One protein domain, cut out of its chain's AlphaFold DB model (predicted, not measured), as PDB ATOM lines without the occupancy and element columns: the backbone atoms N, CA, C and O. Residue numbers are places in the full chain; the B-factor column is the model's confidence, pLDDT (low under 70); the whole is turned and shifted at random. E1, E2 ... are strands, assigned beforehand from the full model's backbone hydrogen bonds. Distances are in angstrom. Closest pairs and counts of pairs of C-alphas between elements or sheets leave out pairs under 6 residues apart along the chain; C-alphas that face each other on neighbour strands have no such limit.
ATOM      1  N   VAL A   6     -45.655  20.716   5.008       92.31
ATOM      2  CA  VAL A   6     -46.833  20.079   4.420       92.31
ATOM      3  C   VAL A   6     -47.243  20.831   3.163       92.31
ATOM      4  O   VAL A   6     -47.098  22.052   3.101       92.31
ATOM      5  N   SER A   7     -47.769  20.111   2.181       94.06
ATOM      6  CA  SER A   7     -48.436  20.671   1.005       94.06
ATOM      7  C   SER A   7     -49.832  20.067   0.882       94.06
ATOM      8  O   SER A   7     -50.082  18.967   1.367       94.06
ATOM      9  N   GLY A   8     -50.766  20.804   0.290       95.88
ATOM     10  CA  GLY A   8     -52.140  20.353   0.098       95.88
ATOM     11  C   GLY A   8     -52.991  21.434  -0.556       95.88
ATOM     12  O   GLY A   8     -52.584  22.596  -0.649       95.88
ATOM     13  N   THR A   9     -54.186  21.063  -0.999       97.69
ATOM     14  CA  THR A   9     -55.136  21.999  -1.606       97.69
ATOM     15  C   THR A   9     -55.891  22.747  -0.515       97.69
ATOM     16  O   THR A   9     -56.643  22.139   0.243       97.69
ATOM     17  N   LEU A  10     -55.742  24.073  -0.449       97.94
ATOM     18  CA  LEU A  10     -56.482  24.900   0.504       97.94
ATOM     19  C   LEU A  10     -57.985  24.886   0.185       97.94
ATOM     20  O   LEU A  10     -58.403  25.342  -0.878       97.94
ATOM     21  N   LYS A  11     -58.801  24.388   1.118       98.44
ATOM     22  CA  LYS A  11     -60.271  24.348   1.001       98.44
ATOM     23  C   LYS A  11     -60.977  25.408   1.840       98.44
ATOM     24  O   LYS A  11     -62.111  25.762   1.539       98.44
ATOM     25  N   GLY A  12     -60.329  25.913   2.884       98.44
ATOM     26  CA  GLY A  12     -60.900  26.934   3.754       98.44
ATOM     27  C   GLY A  12     -59.942  27.364   4.854       98.44
ATOM     28  O   GLY A  12     -58.930  26.708   5.103       98.44
ATOM     29  N   TYR A  13     -60.267  28.476   5.505       98.50
ATOM     30  CA  TYR A  13     -59.516  29.004   6.636       98.50
ATOM     31  C   TYR A  13     -60.411  29.866   7.535       98.50
ATOM     32  O   TYR A  13     -61.500  30.276   7.128       98.50
ATOM     33  N   ASP A  14     -59.946  30.144   8.752       98.31
ATOM     34  CA  ASP A  14     -60.579  31.082   9.683       98.31
ATOM     35  C   ASP A  14     -59.671  32.284  10.011       98.31
ATOM     36  O   ASP A  14     -58.527  32.383   9.566       98.31
ATOM     37  N   GLN A  15     -60.183  33.222  10.813       97.31
ATOM     38  CA  GLN A  15     -59.446  34.426  11.223       97.31
ATOM     39  C   GLN A  15     -58.237  34.136  12.126       97.31
ATOM     40  O   GLN A  15     -57.384  35.003  12.302       97.31
ATOM     41  N   LEU A  16     -58.151  32.934  12.703       96.50
ATOM     42  CA  LEU A  16     -57.025  32.495  13.526       96.50
ATOM     43  C   LEU A  16     -55.977  31.738  12.704       96.50
ATOM     44  O   LEU A  16     -55.059  31.158  13.286       96.50
ATOM     45  N   MET A  17     -56.108  31.738  11.372       96.94
ATOM     46  CA  MET A  17     -55.233  31.036  10.435       96.94
ATOM     47  C   MET A  17     -55.226  29.516  10.632       96.94
ATOM     48  O   MET A  17     -54.259  28.848  10.264       96.94
ATOM     49  N   ASN A  18     -56.294  28.937  11.193       97.44
ATOM     50  CA  ASN A  18     -56.493  27.502  11.041       97.44
ATOM     51  C   ASN A  18     -56.849  27.226   9.580       97.44
ATOM     52  O   ASN A  18     -57.703  27.910   9.019       97.44
ATOM     53  N   LEU A  19     -56.197  26.239   8.969       98.12
ATOM     54  CA  LEU A  19     -56.370  25.920   7.550       98.12
ATOM     55  C   LEU A  19     -56.998  24.543   7.403       98.12
ATOM     56  O   LEU A  19     -56.652  23.623   8.142       98.12
ATOM     57  N   VAL A  20     -57.871  24.396   6.417       98.44
ATOM     58  CA  VAL A  20     -58.382  23.107   5.963       98.44
ATOM     59  C   VAL A  20     -57.694  22.781   4.647       98.44
ATOM     60  O   VAL A  20     -57.867  23.505   3.663       98.44
ATOM     61  N   LEU A  21     -56.906  21.710   4.647       98.12
ATOM     62  CA  LEU A  21     -56.205  21.205   3.474       98.12
ATOM     63  C   LEU A  21     -56.791  19.859   3.053       98.12
ATOM     64  O   LEU A  21     -57.115  19.018   3.891       98.12
ATOM     65  N   ASP A  22     -56.900  19.664   1.749       98.19
ATOM     66  CA  ASP A  22     -57.235  18.389   1.119       98.19
ATOM     67  C   ASP A  22     -56.013  17.831   0.392       98.19
ATOM     68  O   ASP A  22     -55.106  18.599   0.051       98.19
ATOM     69  N   ASP A  23     -55.986  16.517   0.166       97.44
ATOM     70  CA  ASP A  23     -54.840  15.814  -0.435       97.44
ATOM     71  C   ASP A  23     -53.504  16.180   0.243       97.44
ATOM     72  O   ASP A  23     -52.489  16.429  -0.408       97.44
ATOM     73  N   THR A  24     -53.515  16.291   1.578       96.81
ATOM     74  CA  THR A  24     -52.363  16.801   2.330       96.81
ATOM     75  C   THR A  24     -51.223  15.785   2.344       96.81
ATOM     76  O   THR A  24     -51.426  14.626   2.713       96.81
ATOM     77  N   ILE A  25     -50.010  16.241   2.037       94.25
ATOM     78  CA  ILE A  25     -48.766  15.473   2.080       94.25
ATOM     79  C   ILE A  25     -47.827  16.111   3.107       94.25
ATOM     80  O   ILE A  25     -47.538  17.303   3.044       94.25
ATOM     81  N   GLU A  26     -47.331  15.318   4.055       91.88
ATOM     82  CA  GLU A  26     -46.250  15.690   4.974       91.88
ATOM     83  C   GLU A  26     -44.900  15.240   4.407       91.88
ATOM     84  O   GLU A  26     -44.730  14.074   4.046       91.88
ATOM     85  N   TYR A  27     -43.925  16.149   4.384       87.19
ATOM     86  CA  TYR A  27     -42.538  15.854   4.035       87.19
ATOM     87  C   TYR A  27     -41.741  15.614   5.318       87.19
ATOM     88  O   TYR A  27     -41.574  16.516   6.148       87.19
ATOM     89  N   LEU A  28     -41.284  14.377   5.506       82.25
ATOM     90  CA  LEU A  28     -40.558  13.956   6.698       82.25
ATOM     91  C   LEU A  28     -39.085  14.363   6.585       82.25
ATOM     92  O   LEU A  28     -38.460  14.195   5.540       82.25
ATOM     93  N   LYS A  29     -38.526  14.879   7.682       71.62
ATOM     94  CA  LYS A  29     -37.088  15.149   7.797       71.62
ATOM     95  C   LYS A  29     -36.353  13.884   8.230       71.62
ATOM     96  O   LYS A  29     -36.851  13.169   9.102       71.62
ATOM     97  N   ASP A  30     -35.181  13.629   7.654       60.78
ATOM     98  CA  ASP A  30     -34.242  12.667   8.237       60.78
ATOM     99  C   ASP A  30     -33.670  13.250   9.535       60.78
ATOM    100  O   ASP A  30     -33.471  14.461   9.649       60.78
ATOM    101  N   ALA A  31     -33.450  12.383  10.525       56.78
ATOM    102  CA  ALA A  31     -33.109  12.771  11.896       56.78
ATOM    103  C   ALA A  31     -31.797  13.573  12.022       56.78
ATOM    104  O   ALA A  31     -31.621  14.268  13.019       56.78
ATOM    105  N   ASP A  32     -30.937  13.517  11.001       51.56
ATOM    106  CA  ASP A  32     -29.600  14.119  10.986       51.56
ATOM    107  C   ASP A  32     -29.475  15.340  10.050       51.56
ATOM    108  O   ASP A  32     -28.394  15.910   9.927       51.56
ATOM    109  N   ALA A  33     -30.554  15.759   9.371       51.41
ATOM    110  CA  ALA A  33     -30.506  16.864   8.411       51.41
ATOM    111  C   ALA A  33     -31.002  18.184   9.023       51.41
ATOM    112  O   ALA A  33     -32.159  18.304   9.444       51.41
ATOM    113  N   ASP A  34     -30.134  19.199   9.012       48.97
ATOM    114  CA  ASP A  34     -30.434  20.551   9.476       48.97
ATOM    115  C   ASP A  34     -31.688  21.147   8.816       48.97
ATOM    116  O   ASP A  34     -32.078  20.839   7.685       48.97
ATOM    117  N   ILE A  35     -32.342  22.050   9.555       50.88
ATOM    118  CA  ILE A  35     -33.672  22.590   9.231       50.88
ATOM    119  C   ILE A  35     -33.718  23.281   7.858       50.88
ATOM    120  O   ILE A  35     -34.792  23.310   7.253       50.88
ATOM    121  N   ALA A  36     -32.575  23.795   7.392       45.09
ATOM    122  CA  ALA A  36     -32.404  24.543   6.148       45.09
ATOM    123  C   ALA A  36     -31.941  23.689   4.950       45.09
ATOM    124  O   ALA A  36     -32.007  24.156   3.816       45.09
ATOM    125  N   THR A  37     -31.497  22.453   5.189       46.25
ATOM    126  CA  THR A  37     -30.854  21.571   4.196       46.25
ATOM    127  C   THR A  37     -31.459  20.171   4.184       46.25
ATOM    128  O   THR A  37     -30.857  19.225   3.675       46.25
ATOM    129  N   SER A  38     -32.682  20.019   4.709       45.84
ATOM    130  CA  SER A  38     -33.467  18.801   4.530       45.84
ATOM    131  C   SER A  38     -33.796  18.659   3.047       45.84
ATOM    132  O   SER A  38     -34.836  19.104   2.566       45.84
ATOM    133  N   THR A  39     -32.872  18.038   2.321       49.19
ATOM    134  CA  THR A  39     -33.160  17.393   1.056       49.19
ATOM    135  C   THR A  39     -34.344  16.493   1.363       49.19
ATOM    136  O   THR A  39     -34.227  15.556   2.154       49.19
ATOM    137  N   VAL A  40     -35.507  16.838   0.820       52.00
ATOM    138  CA  VAL A  40     -36.700  16.000   0.824       52.00
ATOM    139  C   VAL A  40     -36.364  14.790  -0.048       52.00
ATOM    140  O   VAL A  40     -36.786  14.689  -1.192       52.00
ATOM    141  N   LYS A  41     -35.494  13.904   0.443       48.28
ATOM    142  CA  LYS A  41     -35.270  12.592  -0.146       48.28
ATOM    143  C   LYS A  41     -36.402  11.707   0.356       48.28
ATOM    144  O   LYS A  41     -36.352  11.105   1.425       48.28
ATOM    145  N   ASP A  42     -37.471  11.748  -0.429       55.56
ATOM    146  CA  ASP A  42     -38.416  10.664  -0.704       55.56
ATOM    147  C   ASP A  42     -39.348  10.178   0.414       55.56
ATOM    148  O   ASP A  42     -40.268   9.410   0.137       55.56
ATOM    149  N   LYS A  43     -39.198  10.627   1.665       77.19
ATOM    150  CA  LYS A  43     -40.134  10.240   2.732       77.19
ATOM    151  C   LYS A  43     -41.299  11.215   2.829       77.19
ATOM    152  O   LYS A  43     -41.290  12.163   3.615       77.19
ATOM    153  N   THR A  44     -42.330  10.939   2.045       88.62
ATOM    154  CA  THR A  44     -43.638  11.574   2.180       88.62
ATOM    155  C   THR A  44     -44.594  10.703   2.986       88.62
ATOM    156  O   THR A  44     -44.495   9.474   3.007       88.62
ATOM    157  N   ARG A  45     -45.551  11.346   3.652       91.56
ATOM    158  CA  ARG A  45     -46.706  10.693   4.269       91.56
ATOM    159  C   ARG A  45     -47.978  11.388   3.808       91.56
ATOM    160  O   ARG A  45     -48.114  12.594   3.985       91.56
ATOM    161  N   GLU A  46     -48.918  10.619   3.279       95.50
ATOM    162  CA  GLU A  46     -50.260  11.115   2.975       95.50
ATOM    163  C   GLU A  46     -51.073  11.264   4.264       95.50
ATOM    164  O   GLU A  46     -51.142  10.349   5.088       95.50
ATOM    165  N   LEU A  47     -51.675  12.436   4.444       96.25
ATOM    166  CA  LEU A  47     -52.562  12.762   5.560       96.25
ATOM    167  C   LEU A  47     -54.015  12.969   5.103       96.25
ATOM    168  O   LEU A  47     -54.925  12.897   5.925       96.25
ATOM    169  N   GLY A  48     -54.247  13.206   3.806       97.12
ATOM    170  CA  GLY A  48     -55.582  13.436   3.250       97.12
ATOM    171  C   GLY A  48     -56.206  14.735   3.769       97.12
ATOM    172  O   GLY A  48     -55.543  15.776   3.815       97.12
ATOM    173  N   PHE A  49     -57.477  14.682   4.169       97.75
ATOM    174  CA  PHE A  49     -58.214  15.839   4.679       97.75
ATOM    175  C   PHE A  49     -57.748  16.225   6.091       97.75
ATOM    176  O   PHE A  49     -57.998  15.511   7.065       97.75
ATOM    177  N   THR A  50     -57.064  17.361   6.208       97.31
ATOM    178  CA  THR A  50     -56.305  17.746   7.404       97.31
ATOM    179  C   THR A  50     -56.619  19.172   7.847       97.31
ATOM    180  O   THR A  50     -56.840  20.065   7.032       97.31
ATOM    181  N   VAL A  51     -56.577  19.407   9.163       97.25
ATOM    182  CA  VAL A  51     -56.639  20.752   9.751       97.25
ATOM    183  C   VAL A  51     -55.258  21.179  10.247       97.25
ATOM    184  O   VAL A  51     -54.682  20.539  11.128       97.25
ATOM    185  N   ILE A  52     -54.745  22.294   9.728       95.88
ATOM    186  CA  ILE A  52     -53.523  22.946  10.213       95.88
ATOM    187  C   ILE A  52     -53.891  23.955  11.298       95.88
ATOM    188  O   ILE A  52     -54.799  24.765  11.124       95.88
ATOM    189  N   ARG A  53     -53.183  23.916  12.429       95.88
ATOM    190  CA  ARG A  53     -53.411  24.819  13.565       95.88
ATOM    191  C   ARG A  53     -52.634  26.119  13.367       95.88
ATOM    192  O   ARG A  53     -51.406  26.106  13.427       95.88
ATOM    193  N   GLY A  54     -53.353  27.228  13.208       95.44
ATOM    194  CA  GLY A  54     -52.779  28.548  12.919       95.44
ATOM    195  C   GLY A  54     -51.677  29.019  13.874       95.44
ATOM    196  O   GLY A  54     -50.655  29.492  13.390       95.44
ATOM    197  N   PRO A  55     -51.771  28.803  15.203       94.56
ATOM    198  CA  PRO A  55     -50.708  29.198  16.131       94.56
ATOM    199  C   PRO A  55     -49.338  28.553  15.868       94.56
ATOM    200  O   PRO A  55     -48.331  29.067  16.343       94.56
ATOM    201  N   MET A  56     -49.293  27.420  15.155       89.69
ATOM    202  CA  MET A  56     -48.057  26.706  14.804       89.69
ATOM    203  C   MET A  56     -47.601  26.985  13.362       89.69
ATOM    204  O   MET A  56     -46.583  26.441  12.931       89.69
ATOM    205  N   LEU A  57     -48.349  27.791  12.601       92.69
ATOM    206  CA  LEU A  57     -48.025  28.134  11.222       92.69
ATOM    207  C   LEU A  57     -46.891  29.164  11.206       92.69
ATOM    208  O   LEU A  57     -47.021  30.252  11.759       92.69
TER     209      LEU A  57
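This is residues 6 to 57 of the 75 residues of the protein "Sm domain-containing protein" of Naumovozyma castellii (strain ATCC 76901 / BCRC 22586 / CBS 4309 / NBRC 1992 / NRRL Y-12630) (UniProt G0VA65). A single sheet of three strands is sharply bent, each strand turning through a large angle along its length, and a long loop, residues 28 to 43, extends from one end of the sheet, where residues 31 to 36 stick out free. The printed part has 52 residues with three named strands, E1, E2 and E3 along the chain, and no named helix; its class is all strand. The sheet's order is E1, E2, E3, antiparallel throughout. The whole is loose, with a radius of gyration of the C-alphas of 12.6 A, and spans 35 by 21 by 12 A.

E1, residues 6 to 13, and E2, residues 19 to 27, are antiparallel neighbours at 178 degrees and form a hairpin. C-alphas 8 and 24 face each other at 4.2 A, and N 9 and O 22 are within hydrogen-bond range at 2.8 A. E3, residues 44 to 52, is antiparallel to E2 at 160 degrees, also a hairpin. Here C-alphas 23 and 48 face each other at 4.4 A, and N 50 and O 21 are within hydrogen-bond range at 2.8 A. The three strands form a meander, each the antiparallel neighbour of the one before. E1 and E3 are edge strands of this twisted sheet.

E1 begins at C-alpha 6 (-46.833, 20.079, 4.420), is 15.7 A long and bends by 85 degrees at residue 9. E2 is 17.5 A long and bends by 96 degrees at residue 22. E3 is 17.1 A long, bends by 96 degrees at residue 49 and ends at C-alpha 52 (-53.523, 22.946, 10.213).

The C-alphas farthest apart, those of Gln 15 and Asp 32, are 36.1 A apart. The printed part has no cut. The link from E1 to E2 is tight, and that from E2 to E3, 16 residues, is long. The mean pLDDT of the printed part is 83.4; residues 30 to 42 are under 70.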